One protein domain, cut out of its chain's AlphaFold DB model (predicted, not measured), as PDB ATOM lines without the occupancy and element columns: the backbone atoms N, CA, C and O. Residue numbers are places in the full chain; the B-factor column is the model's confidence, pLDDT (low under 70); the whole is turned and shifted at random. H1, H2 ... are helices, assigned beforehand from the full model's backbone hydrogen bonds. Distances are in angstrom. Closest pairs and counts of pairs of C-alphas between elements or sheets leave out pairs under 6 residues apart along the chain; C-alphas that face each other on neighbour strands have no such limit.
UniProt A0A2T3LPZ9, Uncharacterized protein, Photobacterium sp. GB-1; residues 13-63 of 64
ATOM      1  N   GLN A  13       4.717  60.652  23.129       92.69
ATOM      2  CA  GLN A  13       5.057  59.330  23.665       92.69
ATOM      3  C   GLN A  13       4.545  59.150  25.093       92.69
ATOM      4  O   GLN A  13       4.074  58.066  25.429       92.69
ATOM      5  N   LYS A  14       4.615  60.196  25.925       94.62
ATOM      6  CA  LYS A  14       4.045  60.163  27.279       94.62
ATOM      7  C   LYS A  14       2.534  59.953  27.217       94.62
ATOM      8  O   LYS A  14       2.036  59.050  27.872       94.62
ATOM      9  N   GLU A  15       1.828  60.710  26.380       96.12
ATOM     10  CA  GLU A  15       0.373  60.603  26.219       96.12
ATOM     11  C   GLU A  15      -0.058  59.209  25.735       96.12
ATOM     12  O   GLU A  15      -0.983  58.614  26.289       96.12
ATOM     13  N   ALA A  16       0.662  58.632  24.767       93.06
ATOM     14  CA  ALA A  16       0.399  57.272  24.304       93.06
ATOM     15  C   ALA A  16       0.595  56.223  25.416       93.06
ATOM     16  O   ALA A  16      -0.203  55.294  25.540       93.06
ATOM     17  N   ILE A  17       1.637  56.371  26.238       94.06
ATOM     18  CA  ILE A  17       1.896  55.468  27.368       94.06
ATOM     19  C   ILE A  17       0.817  55.621  28.446       94.06
ATOM     20  O   ILE A  17       0.327  54.611  28.944       94.06
ATOM     21  N   GLU A  18       0.402  56.844  28.775       95.69
ATOM     22  CA  GLU A  18      -0.675  57.108  29.743       95.69
ATOM     23  C   GLU A  18      -2.003  56.463  29.315       95.69
ATOM     24  O   GLU A  18      -2.686  55.831  30.127       95.69
ATOM     25  N   ALA A  19      -2.341  56.536  28.022       93.94
ATOM     26  CA  ALA A  19      -3.503  55.845  27.468       93.94
ATOM     27  C   ALA A  19      -3.383  54.318  27.631       93.94
ATOM     28  O   ALA A  19      -4.291  53.678  28.161       93.94
ATOM     29  N   MET A  20      -2.229  53.735  27.276       93.25
ATOM     30  CA  MET A  20      -1.986  52.294  27.440       93.25
ATOM     31  C   MET A  20      -2.075  51.835  28.902       93.25
ATOM     32  O   MET A  20      -2.600  50.756  29.186       93.25
ATOM     33  N   VAL A  21      -1.550  52.628  29.837       92.56
ATOM     34  CA  VAL A  21      -1.606  52.332  31.275       92.56
ATOM     35  C   VAL A  21      -3.046  52.403  31.777       92.56
ATOM     36  O   VAL A  21      -3.484  51.502  32.493       92.56
ATOM     37  N   THR A  22      -3.801  53.418  31.361       88.44
ATOM     38  CA  THR A  22      -5.215  53.575  31.724       88.44
ATOM     39  C   THR A  22      -6.050  52.401  31.218       88.44
ATOM     40  O   THR A  22      -6.784  51.785  31.991       88.44
ATOM     41  N   ASP A  23      -5.877  52.019  29.952       84.50
ATOM     42  CA  ASP A  23      -6.553  50.864  29.360       84.50
ATOM     43  C   ASP A  23      -6.204  49.567  30.093       84.50
ATOM     44  O   ASP A  23      -7.072  48.728  30.348       84.50
ATOM     45  N   ARG A  24      -4.939  49.413  30.504       83.44
ATOM     46  CA  ARG A  24      -4.493  48.254  31.280       83.44
ATOM     47  C   ARG A  24      -5.152  48.197  32.657       83.44
ATOM     48  O   ARG A  24      -5.596  47.122  33.055       83.44
ATOM     49  N   ILE A  25      -5.225  49.319  33.370       82.38
ATOM     50  CA  ILE A  25      -5.887  49.410  34.678       82.38
ATOM     51  C   ILE A  25      -7.384  49.116  34.535       82.38
ATOM     52  O   ILE A  25      -7.933  48.327  35.302       82.38
ATOM     53  N   ASN A  26      -8.037  49.677  33.518       78.31
ATOM     54  CA  ASN A  26      -9.453  49.430  33.250       78.31
ATOM     55  C   ASN A  26      -9.728  47.956  32.931       78.31
ATOM     56  O   ASN A  26     -10.700  47.390  33.426       78.31
ATOM     57  N   ALA A  27      -8.849  47.303  32.168       77.62
ATOM     58  CA  ALA A  27      -8.941  45.871  31.910       77.62
ATOM     59  C   ALA A  27      -8.764  45.028  33.187       77.62
ATOM     60  O   ALA A  27      -9.417  43.997  33.329       77.62
ATOM     61  N   MET A  28      -7.913  45.462  34.125       75.81
ATOM     62  CA  MET A  28      -7.747  44.808  35.431       75.81
ATOM     63  C   MET A  28      -8.961  45.004  36.352       75.81
ATOM     64  O   MET A  28      -9.274  44.109  37.130       75.81
ATOM     65  N   ASN A  29      -9.651  46.140  36.237       75.81
ATOM     66  CA  ASN A  29     -10.874  46.451  36.985       75.81
ATOM     67  C   ASN A  29     -12.144  45.887  36.333       75.81
ATOM     68  O   ASN A  29     -13.250  46.199  36.765       75.81
ATOM     69  N   ASN A  30     -12.015  45.099  35.268       80.19
ATOM     70  CA  ASN A  30     -13.171  44.533  34.603       80.19
ATOM     71  C   ASN A  30     -13.711  43.354  35.424       80.19
ATOM     72  O   ASN A  30     -13.097  42.287  35.459       80.19
ATOM     73  N   ASP A  31     -14.889  43.533  36.026       79.56
ATOM     74  CA  ASP A  31     -15.607  42.497  36.780       79.56
ATOM     75  C   ASP A  31     -15.726  41.185  35.999       79.56
ATOM     76  O   ASP A  31     -15.661  40.106  36.582       79.56
ATOM     77  N   LYS A  32     -15.819  41.249  34.664       81.88
ATOM     78  CA  LYS A  32     -15.831  40.057  33.816       81.88
ATOM     79  C   LYS A  32     -14.524  39.265  33.914       81.88
ATOM     80  O   LYS A  32     -14.572  38.047  33.998       81.88
ATOM     81  N   VAL A  33     -13.370  39.935  33.923       82.25
ATOM     82  CA  VAL A  33     -12.057  39.275  34.052       82.25
ATOM     83  C   VAL A  33     -11.936  38.603  35.418       82.25
ATOM     84  O   VAL A  33     -11.434  37.484  35.508       82.25
ATOM     85  N   LEU A  34     -12.434  39.251  36.474       83.75
ATOM     86  CA  LEU A  34     -12.479  38.661  37.808       83.75
ATOM     87  C   LEU A  34     -13.410  37.439  37.860       83.75
ATOM     88  O   LEU A  34     -13.006  36.396  38.369       83.75
ATOM     89  N   CYS A  35     -14.622  37.546  37.311       86.31
ATOM     90  CA  CYS A  35     -15.576  36.439  37.226       86.31
ATOM     91  C   CYS A  35     -14.998  35.255  36.439       86.31
ATOM     92  O   CYS A  35     -14.982  34.142  36.955       86.31
ATOM     93  N   ASP A  36     -14.431  35.503  35.254       87.25
ATOM     94  CA  ASP A  36     -13.817  34.464  34.420       87.25
ATOM     95  C   ASP A  36     -12.667  33.751  35.172       87.25
ATOM     96  O   ASP A  36     -12.525  32.528  35.099       87.25
ATOM     97  N   ALA A  37     -11.852  34.493  35.936       87.88
ATOM     98  CA  ALA A  37     -10.767  33.923  36.738       87.88
ATOM     99  C   ALA A  37     -11.274  33.089  37.931       87.88
ATOM    100  O   ALA A  37     -10.675  32.064  38.270       87.88
ATOM    101  N   ILE A  38     -12.367  33.512  38.573       90.38
ATOM    102  CA  ILE A  38     -13.026  32.743  39.637       90.38
ATOM    103  C   ILE A  38     -13.583  31.437  39.064       90.38
ATOM    104  O   ILE A  38     -13.327  30.377  39.635       90.38
ATOM    105  N   ASP A  39     -14.268  31.495  37.923       91.06
ATOM    106  CA  ASP A  39     -14.852  30.323  37.270       91.06
ATOM    107  C   ASP A  39     -13.780  29.310  36.853       91.06
ATOM    108  O   ASP A  39     -13.924  28.114  37.118       91.06
ATOM    109  N   ALA A  40     -12.661  29.776  36.285       92.88
ATOM    110  CA  ALA A  40     -11.524  28.917  35.953       92.88
ATOM    111  C   ALA A  40     -10.969  28.208  37.196       92.88
ATOM    112  O   ALA A  40     -10.762  26.994  37.192       92.88
ATOM    113  N   LYS A  41     -10.803  28.944  38.299       92.94
ATOM    114  CA  LYS A  41     -10.304  28.373  39.552       92.94
ATOM    115  C   LYS A  41     -11.264  27.348  40.145       92.94
ATOM    116  O   LYS A  41     -10.807  26.337  40.661       92.94
ATOM    117  N   VAL A  42     -12.574  27.592  40.078       93.75
ATOM    118  CA  VAL A  42     -13.597  26.623  40.502       93.75
ATOM    119  C   VAL A  42     -13.542  25.378  39.622       93.75
ATOM    120  O   VAL A  42     -13.603  24.269  40.144       93.75
ATOM    121  N   HIS A  43     -13.355  25.528  38.308       92.81
ATOM    122  CA  HIS A  43     -13.247  24.401  37.381       92.81
ATOM    123  C   HIS A  43     -12.081  23.449  37.710       92.81
ATOM    124  O   HIS A  43     -12.220  22.235  37.547       92.81
ATOM    125  N   GLU A  44     -10.972  23.969  38.232       95.19
ATOM    126  CA  GLU A  44      -9.799  23.183  38.645       95.19
ATOM    127  C   GLU A  44      -9.962  22.475  40.005       95.19
ATOM    128  O   GLU A  44      -9.129  21.645  40.366       95.19
ATOM    129  N   MET A  45     -11.017  22.771  40.775       94.00
ATOM    130  CA  MET A  45     -11.217  22.174  42.099       94.00
ATOM    131  C   MET A  45     -11.697  20.716  42.039       94.00
ATOM    132  O   MET A  45     -12.337  20.273  41.082       94.00
ATOM    133  N   GLU A  46     -11.458  19.986  43.130       95.19
ATOM    134  CA  GLU A  46     -12.096  18.693  43.382       95.19
ATOM    135  C   GLU A  46     -13.627  18.840  43.467       95.19
ATOM    136  O   GLU A  46     -14.144  19.860  43.928       95.19
ATOM    137  N   GLU A  47     -14.363  17.807  43.047       95.00
ATOM    138  CA  GLU A  47     -15.819  17.879  42.838       95.00
ATOM    139  C   GLU A  47     -16.588  18.347  44.084       95.00
ATOM    140  O   GLU A  47     -17.431  19.238  44.014       95.00
ATOM    141  N   HIS A  48     -16.218  17.837  45.260       95.12
ATOM    142  CA  HIS A  48     -16.870  18.203  46.519       95.12
ATOM    143  C   HIS A  48     -16.669  19.685  46.899       95.12
ATOM    144  O   HIS A  48     -17.517  20.284  47.565       95.12
ATOM    145  N   LEU A  49     -15.564  20.303  46.465       95.25
ATOM    146  CA  LEU A  49     -15.301  21.727  46.674       95.25
ATOM    147  C   LEU A  49     -16.124  22.585  45.703       95.25
ATOM    148  O   LEU A  49     -16.666  23.610  46.121       95.25
ATOM    149  N   LYS A  50     -16.288  22.140  44.447       95.31
ATOM    150  CA  LYS A  50     -17.178  22.780  43.459       95.31
ATOM    151  C   LYS A  50     -18.621  22.793  43.938       95.31
ATOM    152  O   LYS A  50     -19.261  23.844  43.965       95.31
ATOM    153  N   GLU A  51     -19.123  21.640  44.375       94.94
ATOM    154  CA  GLU A  51     -20.479  21.507  44.911       94.94
ATOM    155  C   GLU A  51     -20.712  22.457  46.093       94.94
ATOM    156  O   GLU A  51     -21.734  23.150  46.162       94.94
ATOM    157  N   TYR A  52     -19.740  22.548  47.009       96.25
ATOM    158  CA  TYR A  52     -19.824  23.471  48.135       96.25
ATOM    159  C   TYR A  52     -19.810  24.940  47.688       96.25
ATOM    160  O   TYR A  52     -20.625  25.728  48.178       96.25
ATOM    161  N   PHE A  53     -18.946  25.308  46.735       95.44
ATOM    162  CA  PHE A  53     -18.915  26.652  46.154       95.44
ATOM    163  C   PHE A  53     -20.277  27.034  45.566       95.44
ATOM    164  O   PHE A  53     -20.845  28.051  45.967       95.44
ATOM    165  N   HIS A  54     -20.859  26.197  44.704       93.81
ATOM    166  CA  HIS A  54     -22.155  26.474  44.078       93.81
ATOM    167  C   HIS A  54     -23.291  26.578  45.103       93.81
ATOM    168  O   HIS A  54     -24.124  27.484  45.018       93.81
ATOM    169  N   LYS A  55     -23.290  25.726  46.138       95.50
ATOM    170  CA  LYS A  55     -24.252  25.814  47.247       95.50
ATOM    171  C   LYS A  55     -24.168  27.159  47.973       95.50
ATOM    172  O   LYS A  55     -25.199  27.752  48.297       95.50
ATOM    173  N   ARG A  56     -22.954  27.646  48.259       95.69
ATOM    174  CA  ARG A  56     -22.756  28.949  48.915       95.69
ATOM    175  C   ARG A  56     -23.097  30.106  47.985       95.69
ATOM    176  O   ARG A  56     -23.752  31.040  48.440       95.69
ATOM    177  N   PHE A  57     -22.722  30.018  46.713       93.25
ATOM    178  CA  PHE A  57     -23.053  31.017  45.704       93.25
ATOM    179  C   PHE A  57     -24.570  31.219  45.610       93.25
ATOM    180  O   PHE A  57     -25.040  32.327  45.842       93.25
ATOM    181  N   HIS A  58     -25.348  30.145  45.423       92.50
ATOM    182  CA  HIS A  58     -26.815  30.219  45.394       92.50
ATOM    183  C   HIS A  58     -27.433  30.754  46.689       92.50
ATOM    184  O   HIS A  58     -28.381  31.539  46.656       92.50
ATOM    185  N   PHE A  59     -26.904  30.357  47.850       93.62
ATOM    186  CA  PHE A  59     -27.393  30.868  49.131       93.62
ATOM    187  C   PHE A  59     -27.213  32.384  49.272       93.62
ATOM    188  O   PHE A  59     -28.051  33.036  49.889       93.62
ATOM    189  N   HIS A  60     -26.120  32.940  48.749       91.00
ATOM    190  CA  HIS A  60     -25.839  34.371  48.830       91.00
ATOM    191  C   HIS A  60     -26.476  35.170  47.685       91.00
ATOM    192  O   HIS A  60     -26.938  36.278  47.940       91.00
ATOM    193  N   SER A  61     -26.586  34.614  46.474       86.06
ATOM    194  CA  SER A  61     -27.230  35.282  45.331       86.06
ATOM    195  C   SER A  61     -28.729  35.494  45.540       86.06
ATOM    196  O   SER A  61     -29.276  36.490  45.089       86.06
ATOM    197  N   ASN A  62     -29.388  34.584  46.261       78.38
ATOM    198  CA  ASN A  62     -30.828  34.647  46.531       78.38
ATOM    199  C   ASN A  62     -31.178  35.455  47.797       78.38
ATOM    200  O   ASN A  62     -32.325  35.443  48.236       78.38
ATOM    201  N   LYS A  63     -30.185  36.096  48.425       64.81
ATOM    202  CA  LYS A  63     -30.363  36.995  49.578       64.81
ATOM    203  C   LYS A  63     -30.325  38.480  49.205       64.81
ATOM    204  O   LYS A  63     -30.443  39.305  50.111       64.81
TER     205      LYS A  63
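AT A GLANCE: This is residues 13 to 63 of the 64 residues of an uncharacterized protein of Photobacterium sp. GB-1 (UniProt A0A2T3LPZ9). Three helices follow one another as an open, flat zigzag: H1 is a free arm, H2 goes on from its end at a slant, and H3 folds back from the far end of H2, so that H2 and H3 make an open V whose corner is at residues 42 to 53. There is no shared core, and both H1 and the far part of H3, residues 55 to 61, stick out. The printed part has 51 residues with three named helices, in the order H1, H2, H3, and no named strand; the class is all helix. The whole is extended, with a radius of gyration of the C-alphas of 17.1 A, and the C-alphas span 52 by 27 by 8 A.

IN THESE COORDINATES: The longest helix by residues is H1, residues 13 to 28, which measures 22.7 A from first to last C-alpha and begins with C-alpha 13 at (5.057, 59.330, 23.665). H2 is residues 31 to 43, 18.3 A long, with C-alpha 31 at (-15.607, 42.497, 36.780). H3 is residues 47 to 61, 21.0 A long, and ends with C-alpha 61 at (-27.230, 35.282, 45.331).

HOW THE PARTS SIT: H1 touches no helix. It is close to H2 but not clearly touching it, the closest C-alphas being those of Ala 27 and Val 33, 7.6 A apart. H1 and H2 run the same way at a steep tilt of 48 degrees, and their centres are 23.5 A apart. H1 and H3 are apart. H2 and H3 form a helical hairpin and only just touch, with 3 pairs of C-alphas within 8 A. The closest C-alphas of the two are those of Val 42 and Lys 50, 6.0 A apart. H2 touches H3 with residues 42 to 43 alone, and H3 touches H2 with residues 50 to 53 alone. They run opposite ways at a shallow tilt of 35.0 degrees, only just short of steep, and their centres are 14.4 A apart. In H1, H2 and H3 every O i to N i+4 pair is within hydrogen-bond range.

THE WHOLE: The two C-alphas farthest apart are those of Gln 13 and His 48, at 51.9 A, and the first and last printed C-alphas, of Gln 13 and Lys 63, are 49.2 A apart. Residues 13 to 40 stand free, of which 13 to 28 belong to H1 and 31 to 40 to H2; residues 55 to 63 also stand free, of which 55 to 61 belong to H3. The printed part has no cut. The links from H1 to H2, 2 residues, and from H2 to H3, 3 residues, are both tight. The mean pLDDT of the printed part is 89.2, and one printed residue, Lys 63, is under 70.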